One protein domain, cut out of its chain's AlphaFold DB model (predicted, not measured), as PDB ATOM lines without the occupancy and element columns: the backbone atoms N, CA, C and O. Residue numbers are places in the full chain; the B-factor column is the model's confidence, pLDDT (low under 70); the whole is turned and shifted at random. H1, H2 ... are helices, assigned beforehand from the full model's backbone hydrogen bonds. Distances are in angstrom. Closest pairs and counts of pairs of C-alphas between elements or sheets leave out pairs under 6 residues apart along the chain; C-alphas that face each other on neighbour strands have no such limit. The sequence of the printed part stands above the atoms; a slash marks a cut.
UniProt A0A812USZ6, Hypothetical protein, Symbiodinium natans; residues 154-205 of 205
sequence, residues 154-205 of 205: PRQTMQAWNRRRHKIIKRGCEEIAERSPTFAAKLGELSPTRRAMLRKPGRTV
ATOM      1  N   PRO A 154     160.888 150.653 219.420       92.38
ATOM      2  CA  PRO A 154     161.942 150.468 218.425       92.38
ATOM      3  C   PRO A 154     161.444 149.675 217.217       92.38
ATOM      4  O   PRO A 154     161.752 150.017 216.080       92.38
ATOM      5  N   ARG A 155     160.588 148.662 217.426       93.44
ATOM      6  CA  ARG A 155     160.046 147.828 216.339       93.44
ATOM      7  C   ARG A 155     159.185 148.631 215.363       93.44
ATOM      8  O   ARG A 155     159.387 148.531 214.155       93.44
ATOM      9  N   GLN A 156     158.256 149.439 215.873       92.19
ATOM     10  CA  GLN A 156     157.385 150.259 215.025       92.19
ATOM     11  C   GLN A 156     158.193 151.324 214.281       92.19
ATOM     12  O   GLN A 156     158.010 151.517 213.079       92.19
ATOM     13  N   THR A 157     159.143 151.956 214.973       88.06
ATOM     14  CA  THR A 157     159.980 152.997 214.376       88.06
ATOM     15  C   THR A 157     160.909 152.421 213.307       88.06
ATOM     16  O   THR A 157     161.031 152.995 212.226       88.06
ATOM     17  N   MET A 158     161.476 151.233 213.535       89.50
ATOM     18  CA  MET A 158     162.307 150.529 212.558       89.50
ATOM     19  C   MET A 158     161.500 150.065 211.337       89.50
ATOM     20  O   MET A 158     161.969 150.179 210.206       89.50
ATOM     21  N   GLN A 159     160.261 149.596 211.522       91.81
ATOM     22  CA  GLN A 159     159.371 149.266 210.402       91.81
ATOM     23  C   GLN A 159     159.013 150.508 209.576       91.81
ATOM     24  O   GLN A 159     159.070 150.464 208.344       91.81
ATOM     25  N   ALA A 160     158.680 151.622 210.230       88.50
ATOM     26  CA  ALA A 160     158.406 152.890 209.558       88.50
ATOM     27  C   ALA A 160     159.643 153.405 208.801       88.50
ATOM     28  O   ALA A 160     159.531 153.817 207.643       88.50
ATOM     29  N   TRP A 161     160.823 153.312 209.419       87.56
ATOM     30  CA  TRP A 161     162.103 153.640 208.798       87.56
ATOM     31  C   TRP A 161     162.377 152.773 207.570       87.56
ATOM     32  O   TRP A 161     162.641 153.311 206.501       87.56
ATOM     33  N   ASN A 162     162.229 151.450 207.670       89.94
ATOM     34  CA  ASN A 162     162.440 150.537 206.545       89.94
ATOM     35  C   ASN A 162     161.481 150.829 205.382       89.94
ATOM     36  O   ASN A 162     161.909 150.838 204.227       89.94
ATOM     37  N   ARG A 163     160.210 151.152 205.666       89.38
ATOM     38  CA  ARG A 163     159.242 151.586 204.641       89.38
ATOM     39  C   ARG A 163     159.667 152.896 203.975       89.38
ATOM     40  O   ARG A 163     159.596 153.003 202.751       89.38
ATOM     41  N   ARG A 164     160.119 153.889 204.751       85.75
ATOM     42  CA  ARG A 164     160.609 155.176 204.221       85.75
ATOM     43  C   ARG A 164     161.882 154.998 203.402       85.75
ATOM     44  O   ARG A 164     161.926 155.441 202.261       85.75
ATOM     45  N   ARG A 165     162.872 154.285 203.937       86.50
ATOM     46  CA  ARG A 165     164.130 153.952 203.262       86.50
ATOM     47  C   ARG A 165     163.870 153.254 201.933       86.50
ATOM     48  O   ARG A 165     164.451 153.646 200.931       86.50
ATOM     49  N   HIS A 166     162.966 152.275 201.902       84.81
ATOM     50  CA  HIS A 166     162.607 151.590 200.662       84.81
ATOM     51  C   HIS A 166     162.014 152.552 199.623       84.81
ATOM     52  O   HIS A 166     162.413 152.508 198.465       84.81
ATOM     53  N   LYS A 167     161.121 153.467 200.030       86.31
ATOM     54  CA  LYS A 167     160.566 154.498 199.135       86.31
ATOM     55  C   LYS A 167     161.634 155.467 198.618       86.31
ATOM     56  O   LYS A 167     161.620 155.778 197.434       86.31
ATOM     57  N   ILE A 168     162.547 155.921 199.480       82.25
ATOM     58  CA  ILE A 168     163.635 156.842 199.106       82.25
ATOM     59  C   ILE A 168     164.580 156.169 198.111       82.25
ATOM     60  O   ILE A 168     164.847 156.729 197.054       82.25
ATOM     61  N   ILE A 169     165.030 154.946 198.410       82.62
ATOM     62  CA  ILE A 169     165.899 154.173 197.512       82.62
ATOM     63  C   ILE A 169     165.192 153.928 196.181       82.62
ATOM     64  O   ILE A 169     165.800 154.110 195.134       82.62
ATOM     65  N   LYS A 170     163.908 153.551 196.207       83.25
ATOM     66  CA  LYS A 170     163.129 153.321 194.990       83.25
ATOM     67  C   LYS A 170     163.059 154.580 194.120       83.25
ATOM     68  O   LYS A 170     163.403 154.491 192.950       83.25
ATOM     69  N   ARG A 171     162.706 155.737 194.694       81.88
ATOM     70  CA  ARG A 171     162.664 157.020 193.969       81.88
ATOM     71  C   ARG A 171     164.030 157.423 193.419       81.88
ATOM     72  O   ARG A 171     164.119 157.797 192.261       81.88
ATOM     73  N   GLY A 172     165.090 157.289 194.216       79.75
ATOM     74  CA  GLY A 172     166.450 157.581 193.758       79.75
ATOM     75  C   GLY A 172     166.885 156.662 192.614       79.75
ATOM     76  O   GLY A 172     167.459 157.124 191.637       79.75
ATOM     77  N   CYS A 173     166.566 155.366 192.683       79.38
ATOM     78  CA  CYS A 173     166.825 154.444 191.578       79.38
ATOM     79  C   CYS A 173     166.006 154.784 190.326       79.38
ATOM     80  O   CYS A 173     166.544 154.666 189.231       79.38
ATOM     81  N   GLU A 174     164.739 155.181 190.477       79.44
ATOM     82  CA  GLU A 174     163.882 155.619 189.368       79.44
ATOM     83  C   GLU A 174     164.451 156.878 188.700       79.44
ATOM     84  O   GLU A 174     164.630 156.887 187.488       79.44
ATOM     85  N   GLU A 175     164.845 157.887 189.479       80.44
ATOM     86  CA  GLU A 175     165.415 159.133 188.957       80.44
ATOM     87  C   GLU A 175     166.769 158.911 188.260       80.44
ATOM     88  O   GLU A 175     167.016 159.434 187.174       80.44
ATOM     89  N   ILE A 176     167.652 158.086 188.837       82.88
ATOM     90  CA  ILE A 176     168.937 157.746 188.207       82.88
ATOM     91  C   ILE A 176     168.710 156.934 186.924       82.88
ATOM     92  O   ILE A 176     169.402 157.161 185.932       82.88
ATOM     93  N   ALA A 177     167.745 156.009 186.914       81.81
ATOM     94  CA  ALA A 177     167.401 155.236 185.722       81.81
ATOM     95  C   ALA A 177     166.810 156.117 184.611       81.81
ATOM     96  O   ALA A 177     167.071 155.867 183.437       81.81
ATOM     97  N   GLU A 178     166.056 157.163 184.962       80.38
ATOM     98  CA  GLU A 178     165.553 158.148 184.001       80.38
ATOM     99  C   GLU A 178     166.675 159.009 183.407       80.38
ATOM    100  O   GLU A 178     166.626 159.326 182.219       80.38
ATOM    101  N   ARG A 179     167.715 159.336 184.187       85.38
ATOM    102  CA  ARG A 179     168.877 160.107 183.706       85.38
ATOM    103  C   ARG A 179     169.930 159.259 182.981       85.38
ATOM    104  O   ARG A 179     170.722 159.808 182.219       85.38
ATOM    105  N   SER A 180     169.985 157.948 183.227       88.75
ATOM    106  CA  SER A 180     171.044 157.065 182.723       88.75
ATOM    107  C   SER A 180     170.495 155.733 182.174       88.75
ATOM    108  O   SER A 180     170.164 154.828 182.952       88.75
ATOM    109  N   PRO A 181     170.460 155.543 180.838       83.94
ATOM    110  CA  PRO A 181     169.936 154.320 180.222       83.94
ATOM    111  C   PRO A 181     170.807 153.085 180.510       83.94
ATOM    112  O   PRO A 181     170.292 151.976 180.644       83.94
ATOM    113  N   THR A 182     172.120 153.264 180.681       87.56
ATOM    114  CA  THR A 182     173.045 152.182 181.063       87.56
ATOM    115  C   THR A 182     172.772 151.674 182.477       87.56
ATOM    116  O   THR A 182     172.844 150.468 182.728       87.56
ATOM    117  N   PHE A 183     172.411 152.570 183.400       81.56
ATOM    118  CA  PHE A 183     171.999 152.186 184.745       81.56
ATOM    119  C   PHE A 183     170.657 151.450 184.732       81.56
ATOM    120  O   PHE A 183     170.530 150.420 185.391       81.56
ATOM    121  N   ALA A 184     169.688 151.914 183.935       79.12
ATOM    122  CA  ALA A 184     168.396 151.248 183.772       79.12
ATOM    123  C   ALA A 184     168.540 149.805 183.247       79.12
ATOM    124  O   ALA A 184     167.908 148.895 183.788       79.12
ATOM    125  N   ALA A 185     169.419 149.585 182.260       80.94
ATOM    126  CA  ALA A 185     169.722 148.256 181.723       80.94
ATOM    127  C   ALA A 185     170.278 147.312 182.807       80.94
ATOM    128  O   ALA A 185     169.707 146.247 183.047       80.94
ATOM    129  N   LYS A 186     171.302 147.749 183.558       83.12
ATOM    130  CA  LYS A 186     171.871 146.963 184.671       83.12
ATOM    131  C   LYS A 186     170.863 146.703 185.795       83.12
ATOM    132  O   LYS A 186     170.842 145.620 186.379       83.12
ATOM    133  N   LEU A 187     169.999 147.668 186.111       76.62
ATOM    134  CA  LEU A 187     168.979 147.499 187.153       76.62
ATOM    135  C   LEU A 187     167.909 146.470 186.758       76.62
ATOM    136  O   LEU A 187     167.383 145.768 187.625       76.62
ATOM    137  N   GLY A 188     167.606 146.372 185.459       70.12
ATOM    138  CA  GLY A 188     166.709 145.372 184.882       70.12
ATOM    139  C   GLY A 188     167.268 143.945 184.908       70.12
ATOM    140  O   GLY A 188     166.486 142.990 184.879       70.12
ATOM    141  N   GLU A 189     168.587 143.774 185.000       78.31
ATOM    142  CA  GLU A 189     169.258 142.472 185.143       78.31
ATOM    143  C   GLU A 189     169.268 141.975 186.598       78.31
ATOM    144  O   GLU A 189     169.084 140.785 186.843       78.31
ATOM    145  N   LEU A 190     169.395 142.883 187.573       72.12
ATOM    146  CA  LEU A 190     169.601 142.555 188.993       72.12
ATOM    147  C   LEU A 190     168.358 142.045 189.750       72.12
ATOM    148  O   LEU A 190     168.496 141.519 190.854       72.12
ATOM    149  N   SER A 191     167.134 142.218 189.236       58.00
ATOM    150  CA  SER A 191     165.929 141.721 189.923       58.00
ATOM    151  C   SER A 191     164.701 141.614 189.003       58.00
ATOM    152  O   SER A 191     164.237 142.636 188.483       58.00
ATOM    153  N   PRO A 192     164.077 140.423 188.867       62.22
ATOM    154  CA  PRO A 192     162.847 140.254 188.086       62.22
ATOM    155  C   PRO A 192     161.667 141.057 188.662       62.22
ATOM    156  O   PRO A 192     160.856 141.598 187.911       62.22
ATOM    157  N   THR A 193     161.617 141.240 189.984       64.00
ATOM    158  CA  THR A 193     160.609 142.062 190.673       64.00
ATOM    159  C   THR A 193     160.742 143.555 190.344       64.00
ATOM    160  O   THR A 193     159.746 144.274 190.340       64.00
ATOM    161  N   ARG A 194     161.956 144.041 190.034       59.16
ATOM    162  CA  ARG A 194     162.194 145.438 189.614       59.16
ATOM    163  C   ARG A 194     161.964 145.657 188.122       59.16
ATOM    164  O   ARG A 194     161.513 146.734 187.741       59.16
ATOM    165  N   ARG A 195     162.170 144.631 187.291       61.31
ATOM    166  CA  ARG A 195     161.833 144.652 185.855       61.31
ATOM    167  C   ARG A 195     160.335 144.924 185.625       61.31
ATOM    168  O   ARG A 195     159.975 145.653 184.706       61.31
ATOM    169  N   ALA A 196     159.474 144.431 186.521       63.03
ATOM    170  CA  ALA A 196     158.041 144.738 186.529       63.03
ATOM    171  C   ALA A 196     157.722 146.212 186.857       63.03
ATOM    172  O   ALA A 196     156.718 146.726 186.379       63.03
ATOM    173  N   MET A 197     158.571 146.914 187.622       57.84
ATOM    174  CA  MET A 197     158.373 148.339 187.939       57.84
ATOM    175  C   MET A 197     158.795 149.272 186.792       57.84
ATOM    176  O   MET A 197     158.257 150.368 186.679       57.84
ATOM    177  N   LEU A 198     159.735 148.843 185.941       56.84
ATOM    178  CA  LEU A 198     160.214 149.619 184.786       56.84
ATOM    179  C   LEU A 198     159.316 149.479 183.548       56.84
ATOM    180  O   LEU A 198     159.339 150.340 182.671       56.84
ATOM    181  N   ARG A 199     158.471 148.442 183.491       61.03
ATOM    182  CA  ARG A 199     157.364 148.348 182.530       61.03
ATOM    183  C   ARG A 199     156.235 149.301 182.943       61.03
ATOM    184  O   ARG A 199     155.185 148.864 183.403       61.03
ATOM    185  N   LYS A 200     156.420 150.614 182.780       55.56
ATOM    186  CA  LYS A 200     155.257 151.513 182.690       55.56
ATOM    187  C   LYS A 200     154.504 151.161 181.393       55.56
ATOM    188  O   LYS A 200     155.141 151.148 180.336       55.56
ATOM    189  N   PRO A 201     153.194 150.860 181.438       47.78
ATOM    190  CA  PRO A 201     152.406 150.619 180.233       47.78
ATOM    191  C   PRO A 201     152.376 151.918 179.414       47.78
ATOM    192  O   PRO A 201     151.799 152.905 179.856       47.78
ATOM    193  N   GLY A 202     153.077 151.944 178.278       54.12
ATOM    194  CA  GLY A 202     153.115 153.098 177.367       54.12
ATOM    195  C   GLY A 202     154.499 153.544 176.885       54.12
ATOM    196  O   GLY A 202     154.569 154.320 175.940       54.12
ATOM    197  N   ARG A 203     155.608 153.053 177.463       47.22
ATOM    198  CA  ARG A 203     156.947 153.238 176.869       47.22
ATOM    199  C   ARG A 203     157.234 152.067 175.928       47.22
ATOM    200  O   ARG A 203     157.663 151.007 176.376       47.22
ATOM    201  N   THR A 204     156.940 152.240 174.641       42.72
ATOM    202  CA  THR A 204     157.523 151.403 173.585       42.72
ATOM    203  C   THR A 204     159.028 151.647 173.593       42.72
ATOM    204  O   THR A 204     159.461 152.783 173.398       42.72
ATOM    205  N   VAL A 205     159.788 150.605 173.932       47.88
ATOM    206  CA  VAL A 205     161.242 150.551 173.724       47.88
ATOM    207  C   VAL A 205     161.497 150.329 172.244       47.88
ATOM    208  O   VAL A 205     160.758 149.494 171.672       47.88
TER     209      VAL A 205
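This is residues 154 to 205 of the 205 residues of the protein "Hypothetical protein" of Symbiodinium natans (UniProt A0A812USZ6). One long helix, H1, makes the length of the model and sticks out with its residues 154 to 169; at its other end the chain turns a corner into two short helices, H2 and then H3, that make a small head with a free tail, residues 199 to 205. The printed part has 52 residues with three named helices in the order H1, H2, H3 and no named strand; the class is all helix. It is loose, with a radius of gyration of the C-alphas of 13.5 A and spans of 44 by 20 by 19 A.

H1, residues 154 to 179, touches H2, residues 181 to 190, only at the corner by their tight link, with residues 176 to 178 of H1 alone. Their closest C-alphas, of Ala 177 and Ala 184, are 4.5 A apart. The two run opposite ways at a steep tilt of 45 degrees. H2 touches H3, residues 192 to 198, only at the corner by their tight link; their closest C-alphas, of Gly 188 and Arg 195, are 5.0 A apart. These run opposite ways at a shallow tilt of 30 degrees. H1 and H3 are near each other, with 5 pairs of C-alphas within 10 A. Every O i to N i+4 pair is within hydrogen-bond range in H1 and H2, and 2 of 3 in H3.

H1 is 36.7 A long from C-alpha 154 at (161.942, 150.468, 218.425) to C-alpha 179 at (168.877, 160.107, 183.706). H2 measures 14.7 A and H3 10.3 A, ending at C-alpha 198 at (160.214, 149.619, 184.786).

The C-alphas farthest apart, of Pro 154 and Thr 204, are 45.1 A apart. The printed part has no cut and ends at residue 205, the chain's last. Residues 191 to 205 have pLDDT under 70.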